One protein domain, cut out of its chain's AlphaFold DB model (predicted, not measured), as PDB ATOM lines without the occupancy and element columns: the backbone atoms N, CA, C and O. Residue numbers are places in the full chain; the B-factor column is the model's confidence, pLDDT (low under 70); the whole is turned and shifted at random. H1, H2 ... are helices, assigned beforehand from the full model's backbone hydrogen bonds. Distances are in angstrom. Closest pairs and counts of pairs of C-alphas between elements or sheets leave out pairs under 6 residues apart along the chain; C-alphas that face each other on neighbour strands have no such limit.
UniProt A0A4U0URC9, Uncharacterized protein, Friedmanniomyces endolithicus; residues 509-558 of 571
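Overview. This is residues 509 to 558 of the 571 residues of an uncharacterized protein of Friedmanniomyces endolithicus (UniProt A0A4U0URC9). Look for two helices set nearly at right angles as an open, loose L, with the loop of residues 532 to 539 joining the end of the longer helix H1 to the start of H2. Residues 509 to 519 of H1 and 550 to 558 of H2 stick out as two free arms. The printed part has 50 residues with two named helices, H1 then H2, and no named strand, and is all helix. It is loose, with a radius of gyration of the C-alphas of 12.5 A and spans of 36 by 30 by 18 A.

Arrangement. Start from H1, residues 509 to 531, and compare H2, residues 540 to 558: they are close but not clearly touching, the closest C-alphas being those of Ile 523 and Ile 546, 7.2 A apart. Their lines are about perpendicular, at 81 degrees. In both helices every O i to N i+4 pair is within hydrogen-bond range.

Along the chain. Find C-alpha 509 at (-41.810, -48.169, 17.176); from there H1 runs 32.7 A to C-alpha 531. H2 runs 26.5 A from C-alpha 540 to C-alpha 558 at (-43.658, -18.325, 25.296).

Size, cuts and confidence. The C-alphas farthest apart, of Ser 509 and Gly 533, are 36.5 A apart. The printed part has no cut, and the link is short. Confidence is low, under 70, at residues 557 to 558.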
ATOM      1  N   SER A 509     -41.089 -49.375  16.750       96.56
ATOM      2  CA  SER A 509     -41.810 -48.169  17.176       96.56
ATOM      3  C   SER A 509     -42.230 -48.236  18.651       96.56
ATOM      4  O   SER A 509     -42.050 -47.260  19.381       96.56
ATOM      5  N   ARG A 510     -42.720 -49.394  19.119       97.38
ATOM      6  CA  ARG A 510     -43.060 -49.625  20.536       97.38
ATOM      7  C   ARG A 510     -41.828 -49.515  21.431       97.38
ATOM      8  O   ARG A 510     -41.846 -48.734  22.373       97.38
ATOM      9  N   GLU A 511     -40.737 -50.194  21.083       97.06
ATOM     10  CA  GLU A 511     -39.471 -50.126  21.824       97.06
ATOM     11  C   GLU A 511     -38.895 -48.707  21.840       97.06
ATOM     12  O   GLU A 511     -38.347 -48.253  22.844       97.06
ATOM     13  N   TRP A 512     -39.028 -47.969  20.735       97.69
ATOM     14  CA  TRP A 512     -38.608 -46.573  20.693       97.69
ATOM     15  C   TRP A 512     -39.456 -45.706  21.628       97.69
ATOM     16  O   TRP A 512     -38.894 -44.917  22.391       97.69
ATOM     17  N   ALA A 513     -40.779 -45.880  21.626       97.25
ATOM     18  CA  ALA A 513     -41.682 -45.170  22.528       97.25
ATOM     19  C   ALA A 513     -41.426 -45.525  24.003       97.25
ATOM     20  O   ALA A 513     -41.359 -44.629  24.843       97.25
ATOM     21  N   GLU A 514     -41.199 -46.799  24.323       96.94
ATOM     22  CA  GLU A 514     -40.833 -47.253  25.669       96.94
ATOM     23  C   GLU A 514     -39.483 -46.695  26.104       96.94
ATOM     24  O   GLU A 514     -39.350 -46.224  27.229       96.94
ATOM     25  N   LYS A 515     -38.494 -46.642  25.206       96.44
ATOM     26  CA  LYS A 515     -37.196 -46.025  25.497       96.44
ATOM     27  C   LYS A 515     -37.323 -44.525  25.747       96.44
ATOM     28  O   LYS A 515     -36.623 -43.995  26.606       96.44
ATOM     29  N   GLN A 516     -38.205 -43.835  25.024       95.75
ATOM     30  CA  GLN A 516     -38.520 -42.432  25.303       95.75
ATOM     31  C   GLN A 516     -39.235 -42.281  26.649       95.75
ATOM     32  O   GLN A 516     -38.847 -41.432  27.447       95.75
ATOM     33  N   LYS A 517     -40.219 -43.136  26.950       95.94
ATOM     34  CA  LYS A 517     -40.935 -43.130  28.232       95.94
ATOM     35  C   LYS A 517     -39.999 -43.425  29.406       95.94
ATOM     36  O   LYS A 517     -40.063 -42.726  30.406       95.94
ATOM     37  N   ALA A 518     -39.093 -44.390  29.266       95.44
ATOM     38  CA  ALA A 518     -38.093 -44.727  30.271       95.44
ATOM     39  C   ALA A 518     -37.110 -43.573  30.496       95.44
ATOM     40  O   ALA A 518     -36.835 -43.226  31.638       95.44
ATOM     41  N   LYS A 519     -36.634 -42.915  29.429       93.12
ATOM     42  CA  LYS A 519     -35.803 -41.706  29.559       93.12
ATOM     43  C   LYS A 519     -36.530 -40.601  30.318       93.12
ATOM     44  O   LYS A 519     -35.965 -40.049  31.253       93.12
ATOM     45  N   LYS A 520     -37.784 -40.324  29.958       91.94
ATOM     46  CA  LYS A 520     -38.609 -39.330  30.651       91.94
ATOM     47  C   LYS A 520     -38.876 -39.712  32.105       91.94
ATOM     48  O   LYS A 520     -38.818 -38.845  32.961       91.94
ATOM     49  N   ALA A 521     -39.108 -40.990  32.399       94.50
ATOM     50  CA  ALA A 521     -39.296 -41.477  33.764       94.50
ATOM     51  C   ALA A 521     -38.020 -41.331  34.606       94.50
ATOM     52  O   ALA A 521     -38.107 -40.919  35.756       94.50
ATOM     53  N   VAL A 522     -36.840 -41.598  34.033       92.44
ATOM     54  CA  VAL A 522     -35.553 -41.353  34.705       92.44
ATOM     55  C   VAL A 522     -35.365 -39.862  34.969       92.44
ATOM     56  O   VAL A 522     -35.033 -39.491  36.087       92.44
ATOM     57  N   ILE A 523     -35.634 -39.003  33.981       90.06
ATOM     58  CA  ILE A 523     -35.552 -37.548  34.157       90.06
ATOM     59  C   ILE A 523     -36.525 -37.088  35.253       90.06
ATOM     60  O   ILE A 523     -36.109 -36.407  36.185       90.06
ATOM     61  N   ALA A 524     -37.783 -37.529  35.208       92.00
ATOM     62  CA  ALA A 524     -38.787 -37.216  36.221       92.00
ATOM     63  C   ALA A 524     -38.366 -37.689  37.623       92.00
ATOM     64  O   ALA A 524     -38.472 -36.923  38.575       92.00
ATOM     65  N   ALA A 525     -37.820 -38.902  37.748       92.38
ATOM     66  CA  ALA A 525     -37.309 -39.419  39.014       92.38
ATOM     67  C   ALA A 525     -36.109 -38.605  39.527       92.38
ATOM     68  O   ALA A 525     -36.047 -38.300  40.715       92.38
ATOM     69  N   THR A 526     -35.182 -38.199  38.649       89.62
ATOM     70  CA  THR A 526     -34.055 -37.338  39.049       89.62
ATOM     71  C   THR A 526     -34.511 -35.949  39.484       89.62
ATOM     72  O   THR A 526     -33.985 -35.424  40.457       89.62
ATOM     73  N   VAL A 527     -35.517 -35.368  38.820       89.62
ATOM     74  CA  VAL A 527     -36.099 -34.080  39.226       89.62
ATOM     75  C   VAL A 527     -36.788 -34.211  40.585       89.62
ATOM     76  O   VAL A 527     -36.528 -33.393  41.461       89.62
ATOM     77  N   ALA A 528     -37.569 -35.273  40.799       92.44
ATOM     78  CA  ALA A 528     -38.212 -35.540  42.086       92.44
ATOM     79  C   ALA A 528     -37.192 -35.744  43.226       92.44
ATOM     80  O   ALA A 528     -37.404 -35.255  44.332       92.44
ATOM     81  N   ALA A 529     -36.062 -36.410  42.962       90.19
ATOM     82  CA  ALA A 529     -34.992 -36.585  43.948       90.19
ATOM     83  C   ALA A 529     -34.292 -35.259  44.305       90.19
ATOM     84  O   ALA A 529     -34.029 -34.999  45.479       90.19
ATOM     85  N   ILE A 530     -34.043 -34.394  43.311       88.75
ATOM     86  CA  ILE A 530     -33.494 -33.045  43.541       88.75
ATOM     87  C   ILE A 530     -34.467 -32.211  44.389       88.75
ATOM     88  O   ILE A 530     -34.039 -31.520  45.313       88.75
ATOM     89  N   GLU A 531     -35.770 -32.286  44.103       90.69
ATOM     90  CA  GLU A 531     -36.809 -31.580  44.867       90.69
ATOM     91  C   GLU A 531     -36.944 -32.099  46.305       90.69
ATOM     92  O   GLU A 531     -37.195 -31.310  47.215       90.69
ATOM     93  N   ALA A 532     -36.691 -33.389  46.541       94.06
ATOM     94  CA  ALA A 532     -36.655 -33.976  47.881       94.06
ATOM     95  C   ALA A 532     -35.438 -33.534  48.724       94.06
ATOM     96  O   ALA A 532     -35.322 -33.922  49.886       94.06
ATOM     97  N   GLY A 533     -34.534 -32.712  48.172       91.44
ATOM     98  CA  GLY A 533     -33.352 -32.210  48.876       91.44
ATOM     99  C   GLY A 533     -32.228 -33.239  49.010       91.44
ATOM    100  O   GLY A 533     -31.247 -32.983  49.715       91.44
ATOM    101  N   ASP A 534     -32.345 -34.376  48.322       87.38
ATOM    102  CA  ASP A 534     -31.317 -35.404  48.309       87.38
ATOM    103  C   ASP A 534     -30.181 -34.917  47.399       87.38
ATOM    104  O   ASP A 534     -30.304 -34.867  46.172       87.38
ATOM    105  N   LYS A 535     -29.068 -34.480  48.005       81.00
ATOM    106  CA  LYS A 535     -27.865 -34.003  47.297       81.00
ATOM    107  C   LYS A 535     -27.102 -35.167  46.655       81.00
ATOM    108  O   LYS A 535     -25.895 -35.304  46.844       81.00
ATOM    109  N   ALA A 536     -27.797 -36.024  45.917       75.50
ATOM    110  CA  ALA A 536     -27.156 -37.000  45.061       75.50
ATOM    111  C   ALA A 536     -26.332 -36.239  44.013       75.50
ATOM    112  O   ALA A 536     -26.815 -35.277  43.414       75.50
ATOM    113  N   GLU A 537     -25.077 -36.640  43.809       83.94
ATOM    114  CA  GLU A 537     -24.224 -36.071  42.766       83.94
ATOM    115  C   GLU A 537     -24.825 -36.382  41.386       83.94
ATOM    116  O   GLU A 537     -24.582 -37.428  40.784       83.94
ATOM    117  N   VAL A 538     -25.668 -35.478  40.887       88.56
ATOM    118  CA  VAL A 538     -26.246 -35.572  39.547       88.56
ATOM    119  C   VAL A 538     -25.149 -35.242  38.544       88.56
ATOM    120  O   VAL A 538     -24.607 -34.140  38.537       88.56
ATOM    121  N   SER A 539     -24.820 -36.194  37.673       88.94
ATOM    122  CA  SER A 539     -23.831 -35.985  36.612       88.94
ATOM    123  C   SER A 539     -24.207 -34.799  35.707       88.94
ATOM    124  O   SER A 539     -25.369 -34.685  35.303       88.94
ATOM    125  N   ASP A 540     -23.222 -33.990  35.305       88.31
ATOM    126  CA  ASP A 540     -23.382 -32.833  34.401       88.31
ATOM    127  C   ASP A 540     -24.156 -33.150  33.106       88.31
ATOM    128  O   ASP A 540     -24.859 -32.293  32.565       88.31
ATOM    129  N   ASP A 541     -24.064 -34.382  32.600       87.50
ATOM    130  CA  ASP A 541     -24.779 -34.811  31.394       87.50
ATOM    131  C   ASP A 541     -26.302 -34.862  31.597       87.50
ATOM    132  O   ASP A 541     -27.058 -34.505  30.691       87.50
ATOM    133  N   VAL A 542     -26.766 -35.237  32.794       84.69
ATOM    134  CA  VAL A 542     -28.194 -35.226  33.152       84.69
ATOM    135  C   VAL A 542     -28.682 -33.788  33.317       84.69
ATOM    136  O   VAL A 542     -29.744 -33.444  32.798       84.69
ATOM    137  N   LEU A 543     -27.878 -32.913  33.930       86.00
ATOM    138  CA  LEU A 543     -28.193 -31.484  34.048       86.00
ATOM    139  C   LEU A 543     -28.306 -30.803  32.678       86.00
ATOM    140  O   LEU A 543     -29.241 -30.036  32.442       86.00
ATOM    141  N   ARG A 544     -27.406 -31.121  31.737       88.12
ATOM    142  CA  ARG A 544     -27.507 -30.633  30.351       88.12
ATOM    143  C   ARG A 544     -28.757 -31.144  29.648       88.12
ATOM    144  O   ARG A 544     -29.379 -30.379  28.914       88.12
ATOM    145  N   LEU A 545     -29.129 -32.405  29.859       85.75
ATOM    146  CA  LEU A 545     -30.326 -32.983  29.250       85.75
ATOM    147  C   LEU A 545     -31.603 -32.305  29.776       85.75
ATOM    148  O   LEU A 545     -32.439 -31.890  28.975       85.75
ATOM    149  N   ILE A 546     -31.692 -32.094  31.094       85.25
ATOM    150  CA  ILE A 546     -32.789 -31.361  31.746       85.25
ATOM    151  C   ILE A 546     -32.862 -29.916  31.232       85.25
ATOM    152  O   ILE A 546     -33.948 -29.417  30.939       85.25
ATOM    153  N   ALA A 547     -31.719 -29.240  31.079       87.81
ATOM    154  CA  ALA A 547     -31.673 -27.870  30.568       87.81
ATOM    155  C   ALA A 547     -32.168 -27.763  29.115       87.81
ATOM    156  O   ALA A 547     -32.837 -26.789  28.769       87.81
ATOM    157  N   VAL A 548     -31.869 -28.751  28.262       85.38
ATOM    158  CA  VAL A 548     -32.359 -28.789  26.872       85.38
ATOM    159  C   VAL A 548     -33.870 -29.012  26.823       85.38
ATOM    160  O   VAL A 548     -34.548 -28.335  26.051       85.38
ATOM    161  N   GLU A 549     -34.404 -29.913  27.650       79.94
ATOM    162  CA  GLU A 549     -35.842 -30.213  27.676       79.94
ATOM    163  C   GLU A 549     -36.647 -29.027  28.235       79.94
ATOM    164  O   GLU A 549     -37.570 -28.550  27.577       79.94
ATOM    165  N   ARG A 550     -36.200 -28.415  29.343       82.44
ATOM    166  CA  ARG A 550     -36.831 -27.193  29.877       82.44
ATOM    167  C   ARG A 550     -36.756 -26.011  28.914       82.44
ATOM    168  O   ARG A 550     -37.687 -25.217  28.854       82.44
ATOM    169  N   LYS A 551     -35.675 -25.877  28.138       81.62
ATOM    170  CA  LYS A 551     -35.574 -24.817  27.122       81.62
ATOM    171  C   LYS A 551     -36.578 -25.018  25.983       81.62
ATOM    172  O   LYS A 551     -37.066 -24.028  25.442       81.62
ATOM    173  N   ALA A 552     -36.901 -26.265  25.636       75.00
ATOM    174  CA  ALA A 552     -37.946 -26.572  24.661       75.00
ATOM    175  C   ALA A 552     -39.347 -26.255  25.210       75.00
ATOM    176  O   ALA A 552     -40.139 -25.643  24.497       75.00
ATOM    177  N   ASP A 553     -39.619 -26.580  26.477       74.44
ATOM    178  CA  ASP A 553     -40.906 -26.277  27.117       74.44
ATOM    179  C   ASP A 553     -41.116 -24.768  27.309       74.44
ATOM    180  O   ASP A 553     -42.194 -24.254  27.012       74.44
ATOM    181  N   VAL A 554     -40.076 -24.026  27.716       73.12
ATOM    182  CA  VAL A 554     -40.133 -22.556  27.831       73.12
ATOM    183  C   VAL A 554     -40.435 -21.919  26.475       73.12
ATOM    184  O   VAL A 554     -41.303 -21.060  26.403       73.12
ATOM    185  N   LEU A 555     -39.803 -22.379  25.390       70.06
ATOM    186  CA  LEU A 555     -40.092 -21.877  24.041       70.06
ATOM    187  C   LEU A 555     -41.512 -22.217  23.563       70.06
ATOM    188  O   LEU A 555     -42.088 -21.451  22.792       70.06
ATOM    189  N   PHE A 556     -42.083 -23.338  24.010       70.31
ATOM    190  CA  PHE A 556     -43.452 -23.723  23.664       70.31
ATOM    191  C   PHE A 556     -44.495 -22.910  24.448       70.31
ATOM    192  O   PHE A 556     -45.529 -22.544  23.896       70.31
ATOM    193  N   LEU A 557     -44.201 -22.563  25.706       65.69
ATOM    194  CA  LEU A 557     -45.048 -21.714  26.551       65.69
ATOM    195  C   LEU A 557     -44.968 -20.225  26.179       65.69
ATOM    196  O   LEU A 557     -45.975 -19.528  26.252       65.69
ATOM    197  N   THR A 558     -43.812 -19.728  25.730       63.62
ATOM    198  CA  THR A 558     -43.658 -18.325  25.296       63.62
ATOM    199  C   THR A 558     -44.039 -18.101  23.829       63.62
ATOM    200  O   THR A 558     -44.103 -16.965  23.370       63.62
TER     201      THR A 558